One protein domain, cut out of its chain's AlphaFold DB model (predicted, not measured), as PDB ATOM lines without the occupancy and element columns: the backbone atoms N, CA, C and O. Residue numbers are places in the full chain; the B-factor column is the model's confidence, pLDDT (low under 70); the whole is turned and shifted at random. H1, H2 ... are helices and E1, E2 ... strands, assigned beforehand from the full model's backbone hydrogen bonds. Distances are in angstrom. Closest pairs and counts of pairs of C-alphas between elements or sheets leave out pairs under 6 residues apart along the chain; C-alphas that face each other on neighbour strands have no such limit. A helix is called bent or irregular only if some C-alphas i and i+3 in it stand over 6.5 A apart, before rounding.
ATOM      1  N   SER A  35     -46.182  31.784  -2.169       92.12
ATOM      2  CA  SER A  35     -45.665  30.443  -2.418       92.12
ATOM      3  C   SER A  35     -46.692  29.593  -3.137       92.12
ATOM      4  O   SER A  35     -47.878  29.694  -2.843       92.12
ATOM      5  N   VAL A  36     -46.220  28.709  -4.009       94.31
ATOM      6  CA  VAL A  36     -47.080  27.756  -4.710       94.31
ATOM      7  C   VAL A  36     -46.640  26.329  -4.459       94.31
ATOM      8  O   VAL A  36     -45.459  26.063  -4.221       94.31
ATOM      9  N   SER A  37     -47.599  25.422  -4.574       94.75
ATOM     10  CA  SER A  37     -47.381  23.984  -4.600       94.75
ATOM     11  C   SER A  37     -47.314  23.497  -6.049       94.75
ATOM     12  O   SER A  37     -48.219  23.761  -6.843       94.75
ATOM     13  N   ASN A  38     -46.258  22.768  -6.408       92.50
ATOM     14  CA  ASN A  38     -46.180  22.103  -7.710       92.50
ATOM     15  C   ASN A  38     -46.881  20.737  -7.720       92.50
ATOM     16  O   ASN A  38     -47.363  20.244  -6.700       92.50
ATOM     17  N   LEU A  39     -46.888  20.089  -8.885       90.19
ATOM     18  CA  LEU A  39     -47.480  18.765  -9.089       90.19
ATOM     19  C   LEU A  39     -46.742  17.630  -8.347       90.19
ATOM     20  O   LEU A  39     -47.226  16.505  -8.308       90.19
ATOM     21  N   ARG A  40     -45.590  17.913  -7.728       88.88
ATOM     22  CA  ARG A  40     -44.831  16.981  -6.877       88.88
ATOM     23  C   ARG A  40     -45.065  17.227  -5.384       88.88
ATOM     24  O   ARG A  40     -44.298  16.732  -4.562       88.88
ATOM     25  N   CYS A  41     -46.084  18.017  -5.035       89.44
ATOM     26  CA  CYS A  41     -46.388  18.432  -3.664       89.44
ATOM     27  C   CYS A  41     -45.230  19.178  -2.976       89.44
ATOM     28  O   CYS A  41     -45.107  19.152  -1.753       89.44
ATOM     29  N   GLN A  42     -44.375  19.850  -3.751       91.56
ATOM     30  CA  GLN A  42     -43.306  20.697  -3.232       91.56
ATOM     31  C   GLN A  42     -43.783  22.145  -3.211       91.56
ATOM     32  O   GLN A  42     -44.313  22.636  -4.210       91.56
ATOM     33  N   GLN A  43     -43.556  22.829  -2.092       93.88
ATOM     34  CA  GLN A  43     -43.890  24.238  -1.930       93.88
ATOM     35  C   GLN A  43     -42.640  25.104  -2.088       93.88
ATOM     36  O   GLN A  43     -41.597  24.819  -1.498       93.88
ATOM     37  N   PHE A  44     -42.735  26.179  -2.864       91.31
ATOM     38  CA  PHE A  44     -41.642  27.136  -3.022       91.31
ATOM     39  C   PHE A  44     -42.158  28.546  -3.282       91.31
ATOM     40  O   PHE A  44     -43.257  28.750  -3.799       91.31
ATOM     41  N   LYS A  45     -41.333  29.533  -2.922       91.19
ATOM     42  CA  LYS A  45     -41.582  30.936  -3.252       91.19
ATOM     43  C   LYS A  45     -41.299  31.172  -4.729       91.19
ATOM     44  O   LYS A  45     -40.229  30.809  -5.219       91.19
ATOM     45  N   LEU A  46     -42.245  31.794  -5.423       85.31
ATOM     46  CA  LEU A  46     -42.064  32.189  -6.815       85.31
ATOM     47  C   LEU A  46     -41.484  33.605  -6.898       85.31
ATOM     48  O   LEU A  46     -41.929  34.491  -6.164       85.31
ATOM     49  N   PRO A  47     -40.535  33.857  -7.817       86.69
ATOM     50  CA  PRO A  47     -40.128  35.218  -8.144       86.69
ATOM     51  C   PRO A  47     -41.334  36.063  -8.575       86.69
ATOM     52  O   PRO A  47     -42.236  35.556  -9.243       86.69
ATOM     53  N   SER A  48     -41.330  37.359  -8.251       85.81
ATOM     54  CA  SER A  48     -42.467  38.267  -8.485       85.81
ATOM     55  C   SER A  48     -42.977  38.256  -9.927       85.81
ATOM     56  O   SER A  48     -44.182  38.276 -10.145       85.81
ATOM     57  N   LEU A  49     -42.071  38.127 -10.899       88.12
ATOM     58  CA  LEU A  49     -42.388  37.980 -12.321       88.12
ATOM     59  C   LEU A  49     -43.441  36.892 -12.586       88.12
ATOM     60  O   LEU A  49     -44.386  37.081 -13.349       88.12
ATOM     61  N   PHE A  50     -43.281  35.741 -11.942       89.44
ATOM     62  CA  PHE A  50     -44.149  34.596 -12.155       89.44
ATOM     63  C   PHE A  50     -45.534  34.800 -11.545       89.44
ATOM     64  O   PHE A  50     -46.493  34.238 -12.055       89.44
ATOM     65  N   LYS A  51     -45.681  35.657 -10.531       90.19
ATOM     66  CA  LYS A  51     -47.004  36.001  -9.992       90.19
ATOM     67  C   LYS A  51     -47.880  36.698 -11.031       90.19
ATOM     68  O   LYS A  51     -49.078  36.454 -11.078       90.19
ATOM     69  N   THR A  52     -47.272  37.506 -11.895       91.62
ATOM     70  CA  THR A  52     -47.967  38.170 -13.004       91.62
ATOM     71  C   THR A  52     -48.227  37.209 -14.167       91.62
ATOM     72  O   THR A  52     -49.260  37.293 -14.824       91.62
ATOM     73  N   ILE A  53     -47.309  36.269 -14.420       91.94
ATOM     74  CA  ILE A  53     -47.399  35.342 -15.559       91.94
ATOM     75  C   ILE A  53     -48.363  34.179 -15.295       91.94
ATOM     76  O   ILE A  53     -49.165  33.848 -16.161       91.94
ATOM     77  N   LEU A  54     -48.307  33.535 -14.126       92.94
ATOM     78  CA  LEU A  54     -49.081  32.319 -13.834       92.94
ATOM     79  C   LEU A  54     -50.591  32.443 -14.113       92.94
ATOM     80  O   LEU A  54     -51.144  31.504 -14.687       92.94
ATOM     81  N   PRO A  55     -51.262  33.558 -13.762       92.94
ATOM     82  CA  PRO A  55     -52.685  33.736 -14.030       92.94
ATOM     83  C   PRO A  55     -53.071  33.667 -15.511       92.94
ATOM     84  O   PRO A  55     -54.190  33.263 -15.805       92.94
ATOM     85  N   VAL A  56     -52.166  34.029 -16.432       92.88
ATOM     86  CA  VAL A  56     -52.451  34.055 -17.879       92.88
ATOM     87  C   VAL A  56     -52.096  32.742 -18.589       92.88
ATOM     88  O   VAL A  56     -52.457  32.546 -19.745       92.88
ATOM     89  N   VAL A  57     -51.423  31.809 -17.901       93.12
ATOM     90  CA  VAL A  57     -51.065  30.472 -18.417       93.12
ATOM     91  C   VAL A  57     -52.132  29.456 -18.011       93.12
ATOM     92  O   VAL A  57     -51.905  28.533 -17.227       93.12
ATOM     93  N   ASP A  58     -53.346  29.661 -18.498       92.56
ATOM     94  CA  ASP A  58     -54.553  28.939 -18.086       92.56
ATOM     95  C   ASP A  58     -54.963  27.802 -19.040       92.56
ATOM     96  O   ASP A  58     -55.869  27.028 -18.724       92.56
ATOM     97  N   GLY A  59     -54.271  27.663 -20.175       93.06
ATOM     98  CA  GLY A  59     -54.591  26.708 -21.235       93.06
ATOM     99  C   GLY A  59     -55.607  27.210 -22.262       93.06
ATOM    100  O   GLY A  59     -56.000  26.430 -23.124       93.06
ATOM    101  N   THR A  60     -56.035  28.475 -22.202       94.06
ATOM    102  CA  THR A  60     -56.953  29.065 -23.196       94.06
ATOM    103  C   THR A  60     -56.216  29.883 -24.257       94.06
ATOM    104  O   THR A  60     -56.691  30.027 -25.384       94.06
ATOM    105  N   HIS A  61     -55.013  30.356 -23.930       93.19
ATOM    106  CA  HIS A  61     -54.201  31.194 -24.801       93.19
ATOM    107  C   HIS A  61     -53.141  30.376 -25.549       93.19
ATOM    108  O   HIS A  61     -52.399  29.596 -24.948       93.19
ATOM    109  N   ASN A  62     -53.051  30.581 -26.865       93.00
ATOM    110  CA  ASN A  62     -51.933  30.086 -27.668       93.00
ATOM    111  C   ASN A  62     -50.715  31.018 -27.551       93.00
ATOM    112  O   ASN A  62     -50.790  32.095 -26.958       93.00
ATOM    113  N   GLU A  63     -49.594  30.622 -28.153       92.00
ATOM    114  CA  GLU A  63     -48.357  31.409 -28.135       92.00
ATOM    115  C   GLU A  63     -48.559  32.862 -28.595       92.00
ATOM    116  O   GLU A  63     -48.148  33.781 -27.895       92.00
ATOM    117  N   ALA A  64     -49.237  33.094 -29.722       92.69
ATOM    118  CA  ALA A  64     -49.444  34.446 -30.242       92.69
ATOM    119  C   ALA A  64     -50.227  35.337 -29.259       92.69
ATOM    120  O   ALA A  64     -49.835  36.481 -29.014       92.69
ATOM    121  N   ALA A  65     -51.290  34.803 -28.650       94.12
ATOM    122  CA  ALA A  65     -52.075  35.513 -27.643       94.12
ATOM    123  C   ALA A  65     -51.249  35.809 -26.381       94.12
ATOM    124  O   ALA A  65     -51.281  36.925 -25.865       94.12
ATOM    125  N   LEU A  66     -50.449  34.846 -25.920       93.25
ATOM    126  CA  LEU A  66     -49.567  35.016 -24.762       93.25
ATOM    127  C   LEU A  66     -48.491  36.075 -25.009       93.25
ATOM    128  O   LEU A  66     -48.238  36.903 -24.139       93.25
ATOM    129  N   ILE A  67     -47.904  36.112 -26.206       93.81
ATOM    130  CA  ILE A  67     -46.927  37.139 -26.589       93.81
ATOM    131  C   ILE A  67     -47.566  38.534 -26.594       93.81
ATOM    132  O   ILE A  67     -46.942  39.493 -26.131       93.81
ATOM    133  N   MET A  68     -48.814  38.663 -27.058       93.56
ATOM    134  CA  MET A  68     -49.553  39.928 -26.970       93.56
ATOM    135  C   MET A  68     -49.798  40.352 -25.518       93.56
ATOM    136  O   MET A  68     -49.557  41.508 -25.174       93.56
ATOM    137  N   ILE A  69     -50.218  39.421 -24.658       93.69
ATOM    138  CA  ILE A  69     -50.429  39.678 -23.226       93.69
ATOM    139  C   ILE A  69     -49.124  40.129 -22.561       93.69
ATOM    140  O   ILE A  69     -49.110  41.144 -21.868       93.69
ATOM    141  N   LEU A  70     -48.012  39.431 -22.812       92.38
ATOM    142  CA  LEU A  70     -46.696  39.810 -22.290       92.38
ATOM    143  C   LEU A  70     -46.298  41.218 -22.729       92.38
ATOM    144  O   LEU A  70     -45.814  41.997 -21.910       92.38
ATOM    145  N   ARG A  71     -46.528  41.567 -23.999       92.38
ATOM    146  CA  ARG A  71     -46.233  42.907 -24.511       92.38
ATOM    147  C   ARG A  71     -47.017  43.982 -23.762       92.38
ATOM    148  O   ARG A  71     -46.435  45.011 -23.426       92.38
ATOM    149  N   GLU A  72     -48.293  43.748 -23.462       92.75
ATOM    150  CA  GLU A  72     -49.073  44.709 -22.676       92.75
ATOM    151  C   GLU A  72     -48.653  44.780 -21.210       92.75
ATOM    152  O   GLU A  72     -48.533  45.876 -20.665       92.75
ATOM    153  N   LEU A  73     -48.322  43.651 -20.584       91.81
ATOM    154  CA  LEU A  73     -47.782  43.648 -19.222       91.81
ATOM    155  C   LEU A  73     -46.465  44.431 -19.122       91.81
ATOM    156  O   LEU A  73     -46.225  45.109 -18.122       91.81
ATOM    157  N   ILE A  74     -45.628  44.383 -20.161       91.44
ATOM    158  CA  ILE A  74     -44.381  45.153 -20.205       91.44
ATOM    159  C   ILE A  74     -44.644  46.645 -20.418       91.44
ATOM    160  O   ILE A  74     -44.063  47.466 -19.711       91.44
ATOM    161  N   LYS A  75     -45.550  47.016 -21.328       90.38
ATOM    162  CA  LYS A  75     -45.954  48.423 -21.517       90.38
ATOM    163  C   LYS A  75     -46.533  49.039 -20.243       90.38
ATOM    164  O   LYS A  75     -46.309  50.214 -19.976       90.38
ATOM    165  N   GLN A  76     -47.245  48.246 -19.445       90.38
ATOM    166  CA  GLN A  76     -47.785  48.656 -18.147       90.38
ATOM    167  C   GLN A  76     -46.734  48.672 -17.023       90.38
ATOM    168  O   GLN A  76     -47.061  49.024 -15.892       90.38
ATOM    169  N   GLY A  77     -45.489  48.267 -17.294       88.81
ATOM    170  CA  GLY A  77     -44.417  48.200 -16.299       88.81
ATOM    171  C   GLY A  77     -44.572  47.068 -15.277       88.81
ATOM    172  O   GLY A  77     -43.837  47.037 -14.294       88.81
ATOM    173  N   GLN A  78     -45.497  46.126 -15.495       89.00
ATOM    174  CA  GLN A  78     -45.690  44.972 -14.609       89.00
ATOM    175  C   GLN A  78     -44.607  43.904 -14.798       89.00
ATOM    176  O   GLN A  78     -44.348  43.104 -13.899       89.00
ATOM    177  N   ILE A  79     -43.992  43.874 -15.982       88.56
ATOM    178  CA  ILE A  79     -42.888  42.984 -16.329       88.56
ATOM    179  C   ILE A  79     -41.761  43.822 -16.927       88.56
ATOM    180  O   ILE A  79     -41.985  44.670 -17.784       88.56
ATOM    181  N   THR A  80     -40.530  43.544 -16.510       85.12
ATOM    182  CA  THR A  80     -39.327  44.107 -17.126       85.12
ATOM    183  C   THR A  80     -38.462  42.965 -17.631       85.12
ATOM    184  O   THR A  80     -38.147  42.046 -16.877       85.12
ATOM    185  N   ILE A  81     -38.072  43.019 -18.904       81.75
ATOM    186  CA  ILE A  81     -37.139  42.055 -19.489       81.75
ATOM    187  C   ILE A  81     -35.746  42.684 -19.504       81.75
ATOM    188  O   ILE A  81     -35.560  43.803 -19.980       81.75
ATOM    189  N   GLN A  82     -34.771  41.945 -18.975       81.38
ATOM    190  CA  GLN A  82     -33.372  42.357 -18.905       81.38
ATOM    191  C   GLN A  82     -32.469  41.339 -19.617       81.38
ATOM    192  O   GLN A  82     -31.817  40.528 -18.952       81.38
ATOM    193  N   PRO A  83     -32.426  41.317 -20.961       71.94
ATOM    194  CA  PRO A  83     -31.414  40.537 -21.666       71.94
ATOM    195  C   PRO A  83     -30.013  41.023 -21.253       71.94
ATOM    196  O   PRO A  83     -29.738  42.221 -21.248       71.94
ATOM    197  N   GLU A  84     -29.133  40.096 -20.870       71.50
ATOM    198  CA  GLU A  84     -27.733  40.383 -20.506       71.50
ATOM    199  C   GLU A  84     -27.554  41.468 -19.419       71.50
ATOM    200  O   GLU A  84     -26.626  42.276 -19.480       71.50
ATOM    201  N   ASN A  85     -28.448  41.511 -18.420       71.06
ATOM    202  CA  ASN A  85     -28.481  42.533 -17.357       71.06
ATOM    203  C   ASN A  85     -28.672  43.979 -17.855       71.06
ATOM    204  O   ASN A  85     -28.411  44.932 -17.118       71.06
ATOM    205  N   LYS A  86     -29.156  44.174 -19.085       76.62
ATOM    206  CA  LYS A  86     -29.514  45.494 -19.610       76.62
ATOM    207  C   LYS A  86     -31.024  45.612 -19.700       76.62
ATOM    208  O   LYS A  86     -31.675  44.820 -20.371       76.62
ATOM    209  N   SER A  87     -31.581  46.616 -19.029       75.88
ATOM    210  CA  SER A  87     -32.998  46.938 -19.176       75.88
ATOM    211  C   SER A  87     -33.254  47.437 -20.592       75.88
ATOM    212  O   SER A  87     -32.625  48.398 -21.036       75.88
ATOM    213  N   VAL A  88     -34.176  46.787 -21.294       81.00
ATOM    214  CA  VAL A  88     -34.613  47.210 -22.625       81.00
ATOM    215  C   VAL A  88     -35.898  48.017 -22.472       81.00
ATOM    216  O   VAL A  88     -36.792  47.624 -21.722       81.00
ATOM    217  N   ALA A  89     -35.976  49.165 -23.147       82.44
ATOM    218  CA  ALA A  89     -37.193  49.973 -23.174       82.44
ATOM    219  C   ALA A  89     -38.347  49.172 -23.812       82.44
ATOM    220  O   ALA A  89     -38.083  48.434 -24.764       82.44
ATOM    221  N   PRO A  90     -39.606  49.309 -23.350       82.12
ATOM    222  CA  PRO A  90     -40.737  48.522 -23.857       82.12
ATOM    223  C   PRO A  90     -40.867  48.526 -25.388       82.12
ATOM    224  O   PRO A  90     -41.082  47.488 -26.006       82.12
ATOM    225  N   GLU A  91     -40.666  49.685 -26.008       82.88
ATOM    226  CA  GLU A  91     -40.681  49.918 -27.457       82.88
ATOM    227  C   GLU A  91     -39.548  49.229 -28.233       82.88
ATOM    228  O   GLU A  91     -39.702  48.960 -29.423       82.88
ATOM    229  N   ALA A  92     -38.431  48.902 -27.581       85.19
ATOM    230  CA  ALA A  92     -37.309  48.187 -28.190       85.19
ATOM    231  C   ALA A  92     -37.434  46.654 -28.071       85.19
ATOM    232  O   ALA A  92     -36.566  45.920 -28.546       85.19
ATOM    233  N   ILE A  93     -38.500  46.152 -27.442       87.69
ATOM    234  CA  ILE A  93     -38.720  44.717 -27.264       87.69
ATOM    235  C   ILE A  93     -39.296  44.114 -28.545       87.69
ATOM    236  O   ILE A  93     -40.463  44.313 -28.894       87.69
ATOM    237  N   THR A  94     -38.472  43.324 -29.230       89.88
ATOM    238  CA  THR A  94     -38.888  42.620 -30.444       89.88
ATOM    239  C   THR A  94     -39.740  41.390 -30.126       89.88
ATOM    240  O   THR A  94     -39.770  40.879 -29.001       89.88
ATOM    241  N   THR A  95     -40.469  40.901 -31.129       90.19
ATOM    242  CA  THR A  95     -41.285  39.685 -31.001       90.19
ATOM    243  C   THR A  95     -40.413  38.459 -30.726       90.19
ATOM    244  O   THR A  95     -40.764  37.636 -29.887       90.19
ATOM    245  N   GLU A  96     -39.247  38.372 -31.362       90.31
ATOM    246  CA  GLU A  96     -38.295  37.268 -31.215       90.31
ATOM    247  C   GLU A  96     -37.753  37.208 -29.784       90.31
ATOM    248  O   GLU A  96     -37.670  36.134 -29.187       90.31
ATOM    249  N   LEU A  97     -37.449  38.366 -29.192       90.44
ATOM    250  CA  LEU A  97     -37.007  38.445 -27.803       90.44
ATOM    251  C   LEU A  97     -38.098  37.952 -26.840       90.44
ATOM    252  O   LEU A  97     -37.800  37.204 -25.907       90.44
ATOM    253  N   LEU A  98     -39.362  38.321 -27.084       91.38
ATOM    254  CA  LEU A  98     -40.495  37.828 -26.295       91.38
ATOM    255  C   LEU A  98     -40.681  36.321 -26.445       91.38
ATOM    256  O   LEU A  98     -40.933  35.654 -25.447       91.38
ATOM    257  N   GLN A  99     -40.523  35.779 -27.652       92.06
ATOM    258  CA  GLN A  99     -40.612  34.339 -27.902       92.06
ATOM    259  C   GLN A  99     -39.524  33.567 -27.152       92.06
ATOM    260  O   GLN A  99     -39.819  32.571 -26.492       92.06
ATOM    261  N   VAL A 100     -38.277  34.050 -27.180       91.44
ATOM    262  CA  VAL A 100     -37.170  33.436 -26.432       91.44
ATOM    263  C   VAL A 100     -37.440  33.480 -24.928       91.44
ATOM    264  O   VAL A 100     -37.349  32.451 -24.255       91.44
ATOM    265  N   PHE A 101     -37.817  34.647 -24.401       90.75
ATOM    266  CA  PHE A 101     -38.181  34.806 -22.993       90.75
ATOM    267  C   PHE A 101     -39.346  33.884 -22.596       90.75
ATOM    268  O   PHE A 101     -39.319  33.243 -21.539       90.75
ATOM    269  N   TRP A 102     -40.355  33.771 -23.457       92.19
ATOM    270  CA  TRP A 102     -41.524  32.938 -23.222       92.19
ATOM    271  C   TRP A 102     -41.175  31.450 -23.190       92.19
ATOM    272  O   TRP A 102     -41.550  30.740 -22.255       92.19
ATOM    273  N   LEU A 103     -40.374  30.985 -24.147       90.94
ATOM    274  CA  LEU A 103     -39.891  29.609 -24.180       90.94
ATOM    275  C   LEU A 103     -39.067  29.263 -22.930       90.94
ATOM    276  O   LEU A 103     -39.247  28.191 -22.345       90.94
ATOM    277  N   GLN A 104     -38.193  30.169 -22.485       90.81
ATOM    278  CA  GLN A 104     -37.421  29.998 -21.250       90.81
ATOM    279  C   GLN A 104     -38.329  29.930 -20.016       90.81
ATOM    280  O   GLN A 104     -38.140  29.065 -19.160       90.81
ATOM    281  N   THR A 105     -39.348  30.790 -19.960       91.50
ATOM    282  CA  THR A 105     -40.360  30.810 -18.898       91.50
ATOM    283  C   THR A 105     -41.109  29.480 -18.832       91.50
ATOM    284  O   THR A 105     -41.157  28.852 -17.775       91.50
ATOM    285  N   LEU A 106     -41.633  28.988 -19.959       91.88
ATOM    286  CA  LEU A 106     -42.337  27.705 -20.008       91.88
ATOM    287  C   LEU A 106     -41.420  26.527 -19.672       91.88
ATOM    288  O   LEU A 106     -41.826  25.620 -18.948       91.88
ATOM    289  N   THR A 107     -40.169  26.558 -20.130       90.62
ATOM    290  CA  THR A 107     -39.168  25.538 -19.786       90.62
ATOM    291  C   THR A 107     -38.892  25.519 -18.284       90.62
ATOM    292  O   THR A 107     -38.809  24.449 -17.680       90.62
ATOM    293  N   TYR A 108     -38.787  26.690 -17.652       90.62
ATOM    294  CA  TYR A 108     -38.645  26.794 -16.204       90.62
ATOM    295  C   TYR A 108     -39.873  26.224 -15.480       90.62
ATOM    296  O   TYR A 108     -39.721  25.358 -14.619       90.62
ATOM    297  N   LEU A 109     -41.089  26.619 -15.870       91.69
ATOM    298  CA  LEU A 109     -42.327  26.107 -15.270       91.69
ATOM    299  C   LEU A 109     -42.476  24.587 -15.441       91.69
ATOM    300  O   LEU A 109     -42.890  23.902 -14.505       91.69
ATOM    301  N   ALA A 110     -42.088  24.043 -16.598       90.56
ATOM    302  CA  ALA A 110     -42.057  22.602 -16.844       90.56
ATOM    303  C   ALA A 110     -41.112  21.890 -15.866       90.56
ATOM    304  O   ALA A 110     -41.502  20.918 -15.219       90.56
ATOM    305  N   ARG A 111     -39.886  22.407 -15.704       88.81
ATOM    306  CA  ARG A 111     -38.880  21.854 -14.781       88.81
ATOM    307  C   ARG A 111     -39.321  21.910 -13.324       88.81
ATOM    308  O   ARG A 111     -39.021  20.992 -12.571       88.81
ATOM    309  N   MET A 112     -40.053  22.954 -12.948       90.62
ATOM    310  CA  MET A 112     -40.624  23.105 -11.610       90.62
ATOM    311  C   MET A 112     -41.878  22.245 -11.390       90.62
ATOM    312  O   MET A 112     -42.480  22.336 -10.325       90.62
ATOM    313  N   ALA A 113     -42.281  21.423 -12.369       91.25
ATOM    314  CA  ALA A 113     -43.515  20.639 -12.353       91.25
ATOM    315  C   ALA A 113     -44.768  21.503 -12.108       91.25
ATOM    316  O   ALA A 113     -45.691  21.096 -11.405       91.25
ATOM    317  N   LEU A 114     -44.784  22.722 -12.660       92.69
ATOM    318  CA  LEU A 114     -45.920  23.643 -12.580       92.69
ATOM    319  C   LEU A 114     -46.832  23.573 -13.804       92.69
ATOM    320  O   LEU A 114     -47.960  24.045 -13.719       92.69
ATOM    321  N   LEU A 115     -46.382  22.999 -14.922       92.62
ATOM    322  CA  LEU A 115     -47.216  22.819 -16.113       92.62
ATOM    323  C   LEU A 115     -47.964  21.484 -16.077       92.62
ATOM    324  O   LEU A 115     -47.370  20.442 -15.801       92.62
ATOM    325  N   SER A 116     -49.249  21.519 -16.423       87.12
ATOM    326  CA  SER A 116     -50.089  20.336 -16.622       87.12
ATOM    327  C   SER A 116     -50.161  19.966 -18.104       87.12
ATOM    328  O   SER A 116     -50.350  20.841 -18.952       87.12
ATOM    329  N   SER A 117     -50.063  18.675 -18.425       69.00
ATOM    330  CA  SER A 117     -50.392  18.167 -19.758       69.00
ATOM    331  C   SER A 117     -51.902  18.258 -19.975       69.00
ATOM    332  O   SER A 117     -52.665  17.700 -19.187       69.00
TER     333      SER A 117
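AT A GLANCE: This is residues 35 to 117 of the 119 residues of an uncharacterized protein of Gammaproteobacteria bacterium (UniProt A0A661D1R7). A small strand hairpin, E1 and E2, and the helices H1 and H2 follow one another in a loose row, and the long helix H3 runs back along one side of that row, crossing H2 near its own first end. The hairpin lies at one end of the longest axis and the long link from H2 to H3 bulges at the other. The printed part has 83 residues, with two named strands and then three named helices in the order E1, E2, H1, H2, H3; the two-stranded sheet is antiparallel and the class is mostly helix. The whole is compact, with a radius of gyration of the C-alphas of 13.2 A and spans of 40 by 27 by 20 A.

HOW THE PARTS SIT: E1, residues 35 to 37, and E2, residues 43 to 45, form an antiparallel hairpin at 151 degrees, with N 36 and O 44 within hydrogen-bond range at 3.0 A. H1, residues 48 to 56, is close to but not clearly touching H2, residues 63 to 75: the closest C-alphas, those of Val 56 and Leu 66, are 7.5 A apart. They run opposite ways at a steep tilt of 44 degrees. H2 touches H3, residues 95 to 111, about perpendicular at 74 degrees; H2 touches H3 with residues 67 to 71 alone, and H3 touches H2 with residues 95 to 102 alone, and the closest C-alphas, those of Ile 67 and Leu 98, are 6.5 A apart. H1 and H3 are near each other, while E1 and E2 are apart from H2 and H3. In H2 and H3 every O i to N i+4 pair is within hydrogen-bond range; in H1 2 of 5 are, beside 4 of 6 O i to N i+3 pairs.

IN THESE COORDINATES: E1 begins at C-alpha 35 (-45.665, 30.443, -2.418) and is 7.0 A long; E2 is 7.2 A. H1 is 14.3 A long and irregular, but only just: C-alphas 52 and 55 are 6.6 A apart. H2 is 18.4 A long. H3, 24.2 A, ends at C-alpha 111 (-38.880, 21.854, -14.781).

THE WHOLE: The C-alphas of Cys 41 and Glu 91, the two farthest apart, are 39.9 A apart. The printed part has no cut. The link from H2 to H3, residues 76 to 94, is long. The mean pLDDT of the printed part is 89.1, and residue 117 is under 70.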